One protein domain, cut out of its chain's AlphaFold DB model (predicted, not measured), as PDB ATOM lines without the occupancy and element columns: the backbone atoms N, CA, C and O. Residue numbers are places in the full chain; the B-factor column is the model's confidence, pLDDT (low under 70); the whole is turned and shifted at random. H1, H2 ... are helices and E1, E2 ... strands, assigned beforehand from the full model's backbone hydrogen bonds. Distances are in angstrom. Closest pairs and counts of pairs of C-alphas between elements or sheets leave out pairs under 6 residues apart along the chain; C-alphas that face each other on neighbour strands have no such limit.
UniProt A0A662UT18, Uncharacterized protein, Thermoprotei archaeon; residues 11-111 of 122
ATOM      1  N   THR A  11      44.116  -2.519  -6.991       93.75
ATOM      2  CA  THR A  11      42.786  -2.782  -7.560       93.75
ATOM      3  C   THR A  11      42.057  -3.862  -6.776       93.75
ATOM      4  O   THR A  11      42.612  -4.939  -6.563       93.75
ATOM      5  N   ILE A  12      40.804  -3.608  -6.406       94.31
ATOM      6  CA  ILE A  12      39.940  -4.556  -5.697       94.31
ATOM      7  C   ILE A  12      38.652  -4.731  -6.498       94.31
ATOM      8  O   ILE A  12      37.875  -3.790  -6.657       94.31
ATOM      9  N   LYS A  13      38.424  -5.944  -7.005       97.12
ATOM     10  CA  LYS A  13      37.176  -6.293  -7.685       97.12
ATOM     11  C   LYS A  13      36.085  -6.527  -6.643       97.12
ATOM     12  O   LYS A  13      36.288  -7.314  -5.720       97.12
ATOM     13  N   VAL A  14      34.946  -5.863  -6.789       97.19
ATOM     14  CA  VAL A  14      33.756  -6.146  -5.980       97.19
ATOM     15  C   VAL A  14      32.933  -7.274  -6.601       97.19
ATOM     16  O   VAL A  14      33.090  -7.600  -7.777       97.19
ATOM     17  N   ASN A  15      32.048  -7.876  -5.810       96.94
ATOM     18  CA  ASN A  15      31.245  -9.009  -6.263       96.94
ATOM     19  C   ASN A  15      30.080  -8.597  -7.181       96.94
ATOM     20  O   ASN A  15      29.662  -9.379  -8.031       96.94
ATOM     21  N   SER A  16      29.554  -7.380  -7.022       96.00
ATOM     22  CA  SER A  16      28.456  -6.859  -7.839       96.00
ATOM     23  C   SER A  16      28.504  -5.337  -7.973       96.00
ATOM     24  O   SER A  16      29.088  -4.650  -7.131       96.00
ATOM     25  N   LEU A  17      27.816  -4.788  -8.979       95.69
ATOM     26  CA  LEU A  17      27.650  -3.340  -9.113       95.69
ATOM     27  C   LEU A  17      26.966  -2.722  -7.883       95.69
ATOM     28  O   LEU A  17      27.347  -1.633  -7.460       95.69
ATOM     29  N   ASN A  18      26.007  -3.432  -7.277       94.38
ATOM     30  CA  ASN A  18      25.372  -2.999  -6.031       94.38
ATOM     31  C   ASN A  18      26.398  -2.848  -4.904       94.38
ATOM     32  O   ASN A  18      26.379  -1.843  -4.207       94.38
ATOM     33  N   ASP A  19      27.354  -3.771  -4.765       95.12
ATOM     34  CA  ASP A  19      28.399  -3.653  -3.740       95.12
ATOM     35  C   ASP A  19      29.317  -2.447  -3.978       95.12
ATOM     36  O   ASP A  19      29.686  -1.760  -3.023       95.12
ATOM     37  N   LEU A  20      29.643  -2.135  -5.240       95.56
ATOM     38  CA  LEU A  20      30.387  -0.916  -5.573       95.56
ATOM     39  C   LEU A  20      29.587   0.339  -5.213       95.56
ATOM     40  O   LEU A  20      30.143   1.286  -4.659       95.56
ATOM     41  N   VAL A  21      28.286   0.345  -5.513       92.69
ATOM     42  CA  VAL A  21      27.394   1.462  -5.199       92.69
ATOM     43  C   VAL A  21      27.232   1.622  -3.688       92.69
ATOM     44  O   VAL A  21      27.419   2.727  -3.193       92.69
ATOM     45  N   ARG A  22      26.983   0.548  -2.928       90.62
ATOM     46  CA  ARG A  22      26.957   0.575  -1.452       90.62
ATOM     47  C   ARG A  22      28.240   1.164  -0.890       90.62
ATOM     48  O   ARG A  22      28.180   2.005  -0.000       90.62
ATOM     49  N   LEU A  23      29.390   0.749  -1.420       90.19
ATOM     50  CA  LEU A  23      30.672   1.296  -1.004       90.19
ATOM     51  C   LEU A  23      30.768   2.790  -1.319       90.19
ATOM     52  O   LEU A  23      31.110   3.561  -0.433       90.19
ATOM     53  N   ALA A  24      30.420   3.216  -2.532       89.69
ATOM     54  CA  ALA A  24      30.393   4.633  -2.894       89.69
ATOM     55  C   ALA A  24      29.484   5.442  -1.956       89.69
ATOM     56  O   ALA A  24      29.846   6.523  -1.503       89.69
ATOM     57  N   MET A  25      28.343   4.880  -1.576       84.50
ATOM     58  CA  MET A  25      27.386   5.503  -0.668       84.50
ATOM     59  C   MET A  25      27.920   5.715   0.750       84.50
ATOM     60  O   MET A  25      27.549   6.700   1.386       84.50
ATOM     61  N   THR A  26      28.817   4.859   1.255       80.88
ATOM     62  CA  THR A  26      29.414   5.077   2.588       80.88
ATOM     63  C   THR A  26      30.309   6.311   2.624       80.88
ATOM     64  O   THR A  26      30.388   6.994   3.645       80.88
ATOM     65  N   TYR A  27      30.936   6.647   1.497       77.25
ATOM     66  CA  TYR A  27      31.722   7.865   1.367       77.25
ATOM     67  C   TYR A  27      30.807   9.100   1.216       77.25
ATOM     68  O   TYR A  27      31.213  10.195   1.608       77.25
ATOM     69  N   ALA A  28      29.587   8.937   0.670       69.62
ATOM     70  CA  ALA A  28      28.665  10.030   0.309       69.62
ATOM     71  C   ALA A  28      28.017  10.707   1.527       69.62
ATOM     72  O   ALA A  28      27.268  11.669   1.369       69.62
ATOM     73  N   GLY A  29      28.272  10.177   2.730       65.12
ATOM     74  CA  GLY A  29      27.776  10.687   4.004       65.12
ATOM     75  C   GLY A  29      28.366  12.057   4.399       65.12
ATOM     76  O   GLY A  29      28.621  12.900   3.543       65.12
ATOM     77  N   PRO A  30      28.610  12.337   5.695       52.19
ATOM     78  CA  PRO A  30      28.854  13.696   6.216       52.19
ATOM     79  C   PRO A  30      30.134  14.400   5.710       52.19
ATOM     80  O   PRO A  30      30.449  15.500   6.152       52.19
ATOM     81  N   THR A  31      30.885  13.801   4.784       52.88
ATOM     82  CA  THR A  31      32.214  14.252   4.351       52.88
ATOM     83  C   THR A  31      32.212  15.370   3.302       52.88
ATOM     84  O   THR A  31      33.287  15.812   2.906       52.88
ATOM     85  N   SER A  32      31.046  15.865   2.861       52.69
ATOM     86  CA  SER A  32      30.900  16.967   1.879       52.69
ATOM     87  C   SER A  32      31.553  16.734   0.504       52.69
ATOM     88  O   SER A  32      31.502  17.616  -0.351       52.69
ATOM     89  N   GLN A  33      32.182  15.579   0.268       58.66
ATOM     90  CA  GLN A  33      32.858  15.278  -0.988       58.66
ATOM     91  C   GLN A  33      31.854  14.684  -1.970       58.66
ATOM     92  O   GLN A  33      31.230  13.660  -1.701       58.66
ATOM     93  N   SER A  34      31.700  15.334  -3.124       66.38
ATOM     94  CA  SER A  34      30.929  14.779  -4.231       66.38
ATOM     95  C   SER A  34      31.580  13.485  -4.701       66.38
ATOM     96  O   SER A  34      32.759  13.461  -5.058       66.38
ATOM     97  N   ILE A  35      30.802  12.412  -4.708       80.56
ATOM     98  CA  ILE A  35      31.264  11.100  -5.144       80.56
ATOM     99  C   ILE A  35      30.891  10.904  -6.580       80.56
ATOM    100  O   ILE A  35      29.757  11.159  -6.965       80.56
ATOM    101  N   PHE A  36      31.845  10.411  -7.347       91.56
ATOM    102  CA  PHE A  36      31.634   9.982  -8.709       91.56
ATOM    103  C   PHE A  36      32.249   8.603  -8.896       91.56
ATOM    104  O   PHE A  36      33.197   8.211  -8.212       91.56
ATOM    105  N   LEU A  37      31.706   7.878  -9.860       95.69
ATOM    106  CA  LEU A  37      32.282   6.644 -10.354       95.69
ATOM    107  C   LEU A  37      32.900   6.914 -11.719       95.69
ATOM    108  O   LEU A  37      32.365   7.666 -12.531       95.69
ATOM    109  N   LEU A  38      34.042   6.301 -11.975       96.56
ATOM    110  CA  LEU A  38      34.676   6.269 -13.280       96.56
ATOM    111  C   LEU A  38      34.066   5.129 -14.084       96.56
ATOM    112  O   LEU A  38      33.879   4.043 -13.541       96.56
ATOM    113  N   LYS A  39      33.827   5.342 -15.375       97.19
ATOM    114  CA  LYS A  39      33.601   4.254 -16.324       97.19
ATOM    115  C   LYS A  39      34.559   4.358 -17.500       97.19
ATOM    116  O   LYS A  39      34.808   5.451 -18.002       97.19
ATOM    117  N   PHE A  40      35.117   3.232 -17.917       97.44
ATOM    118  CA  PHE A  40      36.085   3.161 -19.010       97.44
ATOM    119  C   PHE A  40      36.166   1.738 -19.558       97.44
ATOM    120  O   PHE A  40      35.761   0.786 -18.891       97.44
ATOM    121  N   TRP A  41      36.699   1.594 -20.767       96.81
ATOM    122  CA  TRP A  41      36.948   0.286 -21.370       96.81
ATOM    123  C   TRP A  41      38.366  -0.201 -21.050       96.81
ATOM    124  O   TRP A  41      39.324   0.567 -21.134       96.81
ATOM    125  N   ASP A  42      38.499  -1.481 -20.700       95.88
ATOM    126  CA  ASP A  42      39.772  -2.216 -20.666       95.88
ATOM    127  C   ASP A  42      39.663  -3.403 -21.632       95.88
ATOM    128  O   ASP A  42      39.179  -4.477 -21.271       95.88
ATOM    129  N   GLY A  43      40.033  -3.180 -22.895       93.38
ATOM    130  CA  GLY A  43      39.711  -4.109 -23.979       93.38
ATOM    131  C   GLY A  43      38.206  -4.132 -24.259       93.38
ATOM    132  O   GLY A  43      37.604  -3.093 -24.513       93.38
ATOM    133  N   ASP A  44      37.605  -5.317 -24.199       93.88
ATOM    134  CA  ASP A  44      36.172  -5.578 -24.381       93.88
ATOM    135  C   ASP A  44      35.361  -5.495 -23.076       93.88
ATOM    136  O   ASP A  44      34.144  -5.676 -23.079       93.88
ATOM    137  N   LYS A  45      36.018  -5.198 -21.952       95.94
ATOM    138  CA  LYS A  45      35.380  -5.101 -20.639       95.94
ATOM    139  C   LYS A  45      35.039  -3.652 -20.313       95.94
ATOM    140  O   LYS A  45      35.933  -2.807 -20.223       95.94
ATOM    141  N   LEU A  46      33.761  -3.371 -20.061       97.56
ATOM    142  CA  LEU A  46      33.336  -2.095 -19.487       97.56
ATOM    143  C   LEU A  46      33.511  -2.139 -17.970       97.56
ATOM    144  O   LEU A  46      32.912  -2.963 -17.276       97.56
ATOM    145  N   ILE A  47      34.320  -1.228 -17.451       98.12
ATOM    146  CA  ILE A  47      34.634  -1.129 -16.032       98.12
ATOM    147  C   ILE A  47      33.854   0.036 -15.442       98.12
ATOM    148  O   ILE A  47      33.818   1.108 -16.042       98.12
ATOM    149  N   ILE A  48      33.287  -0.156 -14.250       97.88
ATOM    150  CA  ILE A  48      32.925   0.949 -13.357       97.88
ATOM    151  C   ILE A  48      33.820   0.862 -12.130       97.88
ATOM    152  O   ILE A  48      33.994  -0.222 -11.576       97.88
ATOM    153  N   GLY A  49      34.373   1.982 -11.678       96.19
ATOM    154  CA  GLY A  49      35.203   1.993 -10.487       96.19
ATOM    155  C   GLY A  49      35.132   3.270  -9.671       96.19
ATOM    156  O   GLY A  49      34.800   4.342 -10.166       96.19
ATOM    157  N   MET A  50      35.479   3.137  -8.400       94.00
ATOM    158  CA  MET A  50      35.633   4.224  -7.448       94.00
ATOM    159  C   MET A  50      37.094   4.288  -7.016       94.00
ATOM    160  O   MET A  50      37.650   3.287  -6.556       94.00
ATOM    161  N   LEU A  51      37.703   5.467  -7.129       90.38
ATOM    162  CA  LEU A  51      38.997   5.723  -6.509       90.38
ATOM    163  C   LEU A  51      38.784   6.097  -5.041       90.38
ATOM    164  O   LEU A  51      38.132   7.092  -4.732       90.38
ATOM    165  N   GLY A  52      39.337   5.286  -4.149       84.75
ATOM    166  CA  GLY A  52      39.396   5.532  -2.714       84.75
ATOM    167  C   GLY A  52      40.837   5.685  -2.232       84.75
ATOM    168  O   GLY A  52      41.791   5.331  -2.928       84.75
ATOM    169  N   LEU A  53      40.992   6.192  -1.013       73.31
ATOM    170  CA  LEU A  53      42.271   6.235  -0.303       73.31
ATOM    171  C   LEU A  53      42.155   5.369   0.949       73.31
ATOM    172  O   LEU A  53      41.176   5.499   1.687       73.31
ATOM    173  N   PHE A  54      43.161   4.539   1.236       69.62
ATOM    174  CA  PHE A  54      43.298   3.964   2.577       69.62
ATOM    175  C   PHE A  54      43.540   5.103   3.571       69.62
ATOM    176  O   PHE A  54      44.610   5.714   3.567       69.62
ATOM    177  N   ARG A  55      42.536   5.416   4.398       65.62
ATOM    178  CA  ARG A  55      42.640   6.499   5.384       65.62
ATOM    179  C   ARG A  55      43.255   6.052   6.707       65.62
ATOM    180  O   ARG A  55      43.982   6.839   7.280       65.62
ATOM    181  N   ASP A  56      43.071   4.803   7.144       63.66
ATOM    182  CA  ASP A  56      43.433   4.420   8.524       63.66
ATOM    183  C   ASP A  56      44.036   3.005   8.667       63.66
ATOM    184  O   ASP A  56      43.979   2.399   9.736       63.66
ATOM    185  N   TYR A  57      44.632   2.442   7.606       63.94
ATOM    186  CA  TYR A  57      45.237   1.101   7.668       63.94
ATOM    187  C   TYR A  57      46.763   1.141   7.853       63.94
ATOM    188  O   TYR A  57      47.528   1.157   6.885       63.94
ATOM    189  N   TYR A  58      47.212   1.120   9.114       72.69
ATOM    190  CA  TYR A  58      48.624   1.072   9.525       72.69
ATOM    191  C   TYR A  58      49.532   2.017   8.710       72.69
ATOM    192  O   TYR A  58      49.383   3.233   8.758       72.69
ATOM    193  N   LYS A  59      50.496   1.458   7.963       71.12
ATOM    194  CA  LYS A  59      51.506   2.192   7.186       71.12
ATOM    195  C   LYS A  59      51.058   2.513   5.753       71.12
ATOM    196  O   LYS A  59      51.847   3.060   4.992       71.12
ATOM    197  N   PHE A  60      49.828   2.165   5.370       67.31
ATOM    198  CA  PHE A  60      49.304   2.326   4.006       67.31
ATOM    199  C   PHE A  60      48.466   3.597   3.826       67.31
ATOM    200  O   PHE A  60      47.683   3.695   2.881       67.31
ATOM    201  N   TYR A  61      48.629   4.570   4.725       67.88
ATOM    202  CA  TYR A  61      47.969   5.866   4.630       67.88
ATOM    203  C   TYR A  61      48.215   6.511   3.260       67.88
ATOM    204  O   TYR A  61      49.359   6.664   2.829       67.88
ATOM    205  N   GLY A  62      47.135   6.889   2.573       74.75
ATOM    206  CA  GLY A  62      47.207   7.569   1.280       74.75
ATOM    207  C   GLY A  62      47.502   6.661   0.082       74.75
ATOM    208  O   GLY A  62      47.664   7.175  -1.023       74.75
ATOM    209  N   LEU A  63      47.543   5.332   0.251       82.19
ATOM    210  CA  LEU A  63      47.637   4.415  -0.887       82.19
ATOM    211  C   LEU A  63      46.331   4.476  -1.709       82.19
ATOM    212  O   LEU A  63      45.256   4.236  -1.141       82.19
ATOM    213  N   PRO A  64      46.393   4.775  -3.022       86.38
ATOM    214  CA  PRO A  64      45.209   4.801  -3.863       86.38
ATOM    215  C   PRO A  64      44.713   3.383  -4.137       86.38
ATOM    216  O   PRO A  64      45.485   2.492  -4.509       86.38
ATOM    217  N   ILE A  65      43.403   3.202  -3.995       90.56
ATOM    218  CA  ILE A  65      42.694   1.967  -4.313       90.56
ATOM    219  C   ILE A  65      41.661   2.266  -5.390       90.56
ATOM    220  O   ILE A  65      40.908   3.231  -5.284       90.56
ATOM    221  N   LEU A  66      41.572   1.401  -6.388       94.00
ATOM    222  CA  LEU A  66      40.448   1.333  -7.302       94.00
ATOM    223  C   LEU A  66      39.571   0.146  -6.906       94.00
ATOM    224  O   LEU A  66      39.928  -1.006  -7.165       94.00
ATOM    225  N   TYR A  67      38.416   0.427  -6.318       95.12
ATOM    226  CA  TYR A  67      37.345  -0.558  -6.213       95.12
ATOM    227  C   TYR A  67      36.610  -0.597  -7.541       95.12
ATOM    228  O   TYR A  67      36.257   0.464  -8.052       95.12
ATOM    229  N   TYR A  68      36.394  -1.772  -8.126       97.50
ATOM    230  CA  TYR A  68      35.793  -1.847  -9.455       97.50
ATOM    231  C   TYR A  68      34.865  -3.038  -9.651       97.50
ATOM    232  O   TYR A  68      35.016  -4.088  -9.029       97.50
ATOM    233  N   HIS A  69      33.924  -2.853 -10.569       98.06
ATOM    234  CA  HIS A  69      33.024  -3.861 -11.103       98.06
ATOM    235  C   HIS A  69      33.287  -4.018 -12.603       98.06
ATOM    236  O   HIS A  69      33.506  -3.030 -13.309       98.06
ATOM    237  N   ILE A  70      33.271  -5.261 -13.084       97.94
ATOM    238  CA  ILE A  70      33.318  -5.568 -14.518       97.94
ATOM    239  C   ILE A  70      31.874  -5.784 -14.952       97.94
ATOM    240  O   ILE A  70      31.244  -6.726 -14.476       97.94
ATOM    241  N   CYS A  71      31.365  -4.919 -15.826       97.56
ATOM    242  CA  CYS A  71      29.978  -4.998 -16.266       97.56
ATOM    243  C   CYS A  71      29.741  -6.289 -17.057       97.56
ATOM    244  O   CYS A  71      30.540  -6.641 -17.929       97.56
ATOM    245  N   SER A  72      28.632  -6.964 -16.777       96.88
ATOM    246  CA  SER A  72      28.148  -8.078 -17.587       96.88
ATOM    247  C   SER A  72      27.615  -7.598 -18.941       96.88
ATOM    248  O   SER A  72      27.330  -6.413 -19.140       96.88
ATOM    249  N   GLU A  73      27.418  -8.532 -19.870       96.06
ATOM    250  CA  GLU A  73      26.808  -8.247 -21.175       96.06
ATOM    251  C   GLU A  73      25.414  -7.612 -21.052       96.06
ATOM    252  O   GLU A  73      25.061  -6.740 -21.841       96.06
ATOM    253  N   GLU A  74      24.644  -7.985 -20.027       94.94
ATOM    254  CA  GLU A  74      23.316  -7.423 -19.751       94.94
ATOM    255  C   GLU A  74      23.382  -6.003 -19.162       94.94
ATOM    256  O   GLU A  74      22.494  -5.172 -19.379       94.94
ATOM    257  N   GLU A  75      24.440  -5.701 -18.407       95.88
ATOM    258  CA  GLU A  75      24.656  -4.400 -17.777       95.88
ATOM    259  C   GLU A  75      25.175  -3.355 -18.777       95.88
ATOM    260  O   GLU A  75      24.769  -2.187 -18.723       95.88
ATOM    261  N   ILE A  76      26.034  -3.766 -19.718       96.94
ATOM    262  CA  ILE A  76      26.717  -2.878 -20.674       96.94
ATOM    263  C   ILE A  76      25.755  -1.933 -21.416       96.94
ATOM    264  O   ILE A  76      25.994  -0.722 -21.364       96.94
ATOM    265  N   PRO A  77      24.660  -2.396 -22.059       95.31
ATOM    266  CA  PRO A  77      23.761  -1.516 -22.806       95.31
ATOM    267  C   PRO A  77      23.129  -0.416 -21.946       95.31
ATOM    268  O   PRO A  77      22.895   0.693 -22.419       95.31
ATOM    269  N   ARG A  78      22.877  -0.699 -20.662       94.19
ATOM    270  CA  ARG A  78      22.249   0.246 -19.723       94.19
ATOM    271  C   ARG A  78      23.246   1.285 -19.198       94.19
ATOM    272  O   ARG A  78      22.886   2.428 -18.915       94.19
ATOM    273  N   ILE A  79      24.506   0.885 -19.058       96.19
ATOM    274  CA  ILE A  79      25.562   1.675 -18.411       96.19
ATOM    275  C   ILE A  79      26.340   2.524 -19.420       96.19
ATOM    276  O   ILE A  79      26.731   3.662 -19.132       96.19
ATOM    277  N   LYS A  80      26.579   1.989 -20.618       95.50
ATOM    278  CA  LYS A  80      27.398   2.643 -21.644       95.50
ATOM    279  C   LYS A  80      26.889   4.049 -21.973       95.50
ATOM    280  O   LYS A  80      27.690   4.981 -22.013       95.50
ATOM    281  N   ASP A  81      25.574   4.218 -22.083       93.56
ATOM    282  CA  ASP A  81      24.956   5.476 -22.522       93.56
ATOM    283  C   ASP A  81      24.392   6.341 -21.379       93.56
ATOM    284  O   ASP A  81      23.714   7.339 -21.637       93.56
ATOM    285  N   SER A  82      24.658   5.985 -20.119       96.56
ATOM    286  CA  SER A  82      24.205   6.736 -18.942       96.56
ATOM    287  C   SER A  82      25.309   7.579 -18.309       96.56
ATOM    288  O   SER A  82      26.486   7.238 -18.346       96.56
ATOM    289  N   ASN A  83      24.922   8.693 -17.696       97.06
ATOM    290  CA  ASN A  83      25.825   9.628 -17.019       97.06
ATOM    291  C   ASN A  83      25.640   9.613 -15.497       97.06
ATOM    292  O   ASN A  83      26.414  10.242 -14.786       97.06
ATOM    293  N   TYR A  84      24.610   8.929 -14.999       95.44
ATOM    294  CA  TYR A  84      24.272   8.852 -13.584       95.44
ATOM    295  C   TYR A  84      23.723   7.468 -13.241       95.44
ATOM    296  O   TYR A  84      22.938   6.906 -14.012       95.44
ATOM    297  N   ILE A  85      24.092   6.966 -12.061       94.19
ATOM    298  CA  ILE A  85      23.373   5.898 -11.360       94.19
ATOM    299  C   ILE A  85      22.439   6.567 -10.356       94.19
ATOM    300  O   ILE A  85      22.889   7.336  -9.510       94.19
ATOM    301  N   VAL A  86      21.148   6.284 -10.456       91.50
ATOM    302  CA  VAL A  86      20.116   6.779  -9.547       91.50
ATOM    303  C   VAL A  86      19.682   5.619  -8.667       91.50
ATOM    304  O   VAL A  86      19.334   4.547  -9.164       91.50
ATOM    305  N   ILE A  87      19.735   5.826  -7.359       88.25
ATOM    306  CA  ILE A  87      19.395   4.801  -6.377       88.25
ATOM    307  C   ILE A  87      17.974   5.073  -5.898       88.25
ATOM    308  O   ILE A  87      17.680   6.163  -5.399       88.25
ATOM    309  N   SER A  88      17.096   4.088  -6.077       79.69
ATOM    310  CA  SER A  88      15.730   4.144  -5.554       79.69
ATOM    311  C   SER A  88      15.743   4.226  -4.026       79.69
ATOM    312  O   SER A  88      16.550   3.567  -3.368       79.69
ATOM    313  N   THR A  89      14.840   5.022  -3.451       69.69
ATOM    314  CA  THR A  89      14.591   5.039  -1.997       69.69
ATOM    315  C   THR A  89      13.864   3.780  -1.533       69.69
ATOM    316  O   THR A  89      14.003   3.368  -0.383       69.69
ATOM    317  N   ASP A  90      13.136   3.145  -2.451       68.31
ATOM    318  CA  ASP A  90      12.254   2.018  -2.190       68.31
ATOM    319  C   ASP A  90      12.889   0.776  -2.825       68.31
ATOM    320  O   ASP A  90      12.699   0.474  -4.008       68.31
ATOM    321  N   GLY A  91      13.734   0.102  -2.043       62.72
ATOM    322  CA  GLY A  91      14.566  -1.009  -2.502       62.72
ATOM    323  C   GLY A  91      15.836  -0.532  -3.205       62.72
ATOM    324  O   GLY A  91      15.838   0.466  -3.914       62.72
ATOM    325  N   GLU A  92      16.934  -1.263  -3.020       80.06
ATOM    326  CA  GLU A  92      18.269  -0.943  -3.549       80.06
ATOM    327  C   GLU A  92      18.381  -1.161  -5.074       80.06
ATOM    328  O   GLU A  92      19.282  -1.818  -5.593       80.06
ATOM    329  N   LYS A  93      17.401  -0.665  -5.826       88.19
ATOM    330  CA  LYS A  93      17.335  -0.790  -7.273       88.19
ATOM    331  C   LYS A  93      18.141   0.331  -7.913       88.19
ATOM    332  O   LYS A  93      17.903   1.509  -7.644       88.19
ATOM    333  N   LEU A  94      19.041  -0.056  -8.811       91.81
ATOM    334  CA  LEU A  94      19.834   0.868  -9.614       91.81
ATOM    335  C   LEU A  94      19.104   1.218 -10.915       91.81
ATOM    336  O   LEU A  94      18.778   0.348 -11.734       91.81
ATOM    337  N   GLU A  95      18.877   2.510 -11.116       92.88
ATOM    338  CA  GLU A  95      18.444   3.098 -12.378       92.88
ATOM    339  C   GLU A  95      19.619   3.832 -13.045       92.88
ATOM    340  O   GLU A  95      20.491   4.380 -12.379       92.88
ATOM    341  N   PHE A  96      19.644   3.852 -14.378       94.38
ATOM    342  CA  PHE A  96      20.675   4.526 -15.165       94.38
ATOM    343  C   PHE A  96      20.055   5.669 -15.967       94.38
ATOM    344  O   PHE A  96      19.045   5.476 -16.643       94.38
ATOM    345  N   SER A  97      20.650   6.860 -15.897       94.94
ATOM    346  CA  SER A  97      20.084   8.079 -16.487       94.94
ATOM    347  C   SER A  97      21.146   8.933 -17.177       94.94
ATOM    348  O   SER A  97      22.311   8.930 -16.784       94.94
ATOM    349  N   LYS A  98      20.751   9.706 -18.196       95.50
ATOM    350  CA  LYS A  98      21.610  10.726 -18.836       95.50
ATOM    351  C   LYS A  98      21.680  12.039 -18.052       95.50
ATOM    352  O   LYS A  98      22.600  12.824 -18.270       95.50
ATOM    353  N   SER A  99      20.738  12.253 -17.139       93.31
ATOM    354  CA  SER A  99      20.596  13.471 -16.337       93.31
ATOM    355  C   SER A  99      20.412  13.118 -14.858       93.31
ATOM    356  O   SER A  99      19.867  12.044 -14.569       93.31
ATOM    357  N   PRO A 100      20.831  13.986 -13.921       89.62
ATOM    358  CA  PRO A 100      20.591  13.746 -12.503       89.62
ATOM    359  C   PRO A 100      19.081  13.717 -12.232       89.62
ATOM    360  O   PRO A 100      18.317  14.445 -12.871       89.62
ATOM    361  N   LYS A 101      18.647  12.874 -11.293       88.69
ATOM    362  CA  LYS A 101      17.245  12.777 -10.864       88.69
ATOM    363  C   LYS A 101      17.112  13.081  -9.368       88.69
ATOM    364  O   LYS A 101      18.086  12.893  -8.635       88.69
ATOM    365  N   PRO A 102      15.926  13.530  -8.907       80.69
ATOM    366  CA  PRO A 102      15.631  13.624  -7.482       80.69
ATOM    367  C   PRO A 102      15.917  12.299  -6.766       80.69
ATOM    368  O   PRO A 102      15.638  11.230  -7.305       80.69
ATOM    369  N   GLY A 103      16.477  12.389  -5.562       78.12
ATOM    370  CA  GLY A 103      17.048  11.250  -4.848       78.12
ATOM    371  C   GLY A 103      18.575  11.241  -4.921       78.12
ATOM    372  O   GLY A 103      19.215  12.257  -5.195       78.12
ATOM    373  N   MET A 104      19.167  10.086  -4.641       83.31
ATOM    374  CA  MET A 104      20.614   9.910  -4.615       83.31
ATOM    375  C   MET A 104      21.111   9.559  -6.026       83.31
ATOM    376  O   MET A 104      20.929   8.437  -6.499       83.31
ATOM    377  N   SER A 105      21.719  10.538  -6.699       89.75
ATOM    378  CA  SER A 105      22.306  10.388  -8.037       89.75
ATOM    379  C   SER A 105      23.833  10.420  -7.958       89.75
ATOM    380  O   SER A 105      24.404  11.441  -7.579       89.75
ATOM    381  N   ILE A 106      24.495   9.340  -8.370       92.00
ATOM    382  CA  ILE A 106      25.958   9.252  -8.458       92.00
ATOM    383  C   ILE A 106      26.384   9.497  -9.914       92.00
ATOM    384  O   ILE A 106      26.004   8.712 -10.787       92.00
ATOM    385  N   PRO A 107      27.168  10.549 -10.211       94.62
ATOM    386  CA  PRO A 107      27.751  10.763 -11.531       94.62
ATOM    387  C   PRO A 107      28.634   9.594 -11.987       94.62
ATOM    388  O   PRO A 107      29.471   9.095 -11.233       94.62
ATOM    389  N   LEU A 108      28.484   9.215 -13.255       96.12
ATOM    390  CA  LEU A 108      29.358   8.306 -13.989       96.12
ATOM    391  C   LEU A 108      30.217   9.112 -14.964       96.12
ATOM    392  O   LEU A 108      29.734   9.590 -15.991       96.12
ATOM    393  N   ILE A 109      31.503   9.241 -14.659       96.56
ATOM    394  CA  ILE A 109      32.469   9.951 -15.493       96.56
ATOM    395  C   ILE A 109      33.044   8.978 -16.513       96.56
ATOM    396  O   ILE A 109      33.779   8.055 -16.160       96.56
ATOM    397  N   TYR A 110      32.705   9.186 -17.783       97.25
ATOM    398  CA  TYR A 110      33.236   8.378 -18.871       97.25
ATOM    399  C   TYR A 110      34.632   8.866 -19.251       97.25
ATOM    400  O   TYR A 110      34.791   9.966 -19.779       97.25
ATOM    401  N   LEU A 111      35.646   8.051 -18.977       97.31
ATOM    402  CA  LEU A 111      37.003   8.332 -19.418       97.31
ATOM    403  C   LEU A 111      37.190   7.910 -20.875       97.31
ATOM    404  O   LEU A 111      36.696   6.861 -21.289       97.31
TER     405      LEU A 111
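What this domain is: This is residues 11 to 111 of the 122 residues of an uncharacterized protein of Thermoprotei archaeon (UniProt A0A662UT18). One strongly twisted sheet of seven strands curls round a single helix, H1, like a hand partly closed on it; a short helix, H2, packs near one end of the sheet, close to E6 and the beginning of E3. The hairpin of the long strands E3 and E4 reaches out along the longest axis, with its turn at one end and H2 toward the other. The printed part has 101 residues with two named helices and seven named strands, in the order E1 H1 E2 E3 E4 H2 E5 E6 E7. The sheet is mixed, in the order E1 E4 E3 E2 E7 E5 E6, and the class is mixed, helices and strands. The whole is compact, with a radius of gyration of the C-alphas of 13.7 A and spans of 41 by 34 by 23 A.

How they stand to each other: Begin with E2, residues 37 to 42, E3, residues 45 to 53, and E4, residues 64 to 70: they form a meander, each strand the antiparallel neighbour of the one before. In the hairpin of E2 and E3, look for N 38 and O 49, 2.8 A apart; in the hairpin of E3 and E4, N 50 and O 67 are 2.8 A apart. E1, residues 11 to 13, is an edge strand parallel to E4, with N 12 and O 66 at 2.8 A. On the other side of E2 from E3 comes E7, residues 104 to 110, parallel to E2, with N 39 and O 109 at 2.8 A. The pairing of E7 is staggered: its residues 108 to 110 pair with E2 and its residues 104 to 107 with E5, residues 84 to 87, which is antiparallel to it, with N 106 and O 85 at 2.8 A. The other edge strand is E6, residues 94 to 97, in a hairpin with E5, where N 86 and O 95 are 2.8 A apart. From edge to edge the strands' lines turn by 116 degrees and the way across turns by 89 degrees. H1, residues 17 to 27, is on one face of this sheet, in two layers, and the sheet curls round it. Its closest C-alphas to E4 are Leu 17 and His 69, 5.8 A apart, and to E3 Ala 24 and Met 50, 7.0 A. E1, H1 and E2 form a split strand-helix-strand unit, two strands running the same way with E4 and E3 between them, and its crossover is right-handed. H2, residues 76 to 80, is on the sheet at a height over the sheet of 6.0 A, over none of the strands; its closest C-alphas to E6 are Arg 78 and Phe 96, 6.4 A apart. H1 and H2 are apart. In H2 the O i to N i+4 pair is within hydrogen-bond range, and in H1 6 of 7 are.

Where its parts are: Find C-alpha 11 at (42.786, -2.782, -7.560), where E1 begins. H1 runs 15.9 A from C-alpha 17 at (27.650, -3.340, -9.113). The longest strand by residues, E3, covers 24.3 A, E4 19.0 A and E2 15.5 A. E7 covers 19.1 A and ends at C-alpha 110, (33.236, 8.378, -18.871). E1, H2, E5 and E6 are shorter.

The domain as a whole: The C-alphas of Lys 59 and Pro 77, the two farthest apart, are 41.0 A from each other. The printed part has no cut, and no link is long. The mean pLDDT of the printed part is 87.3; look for values under 70 at residues 28 to 34, 54 to 57, 60 to 61 and 89 to 91.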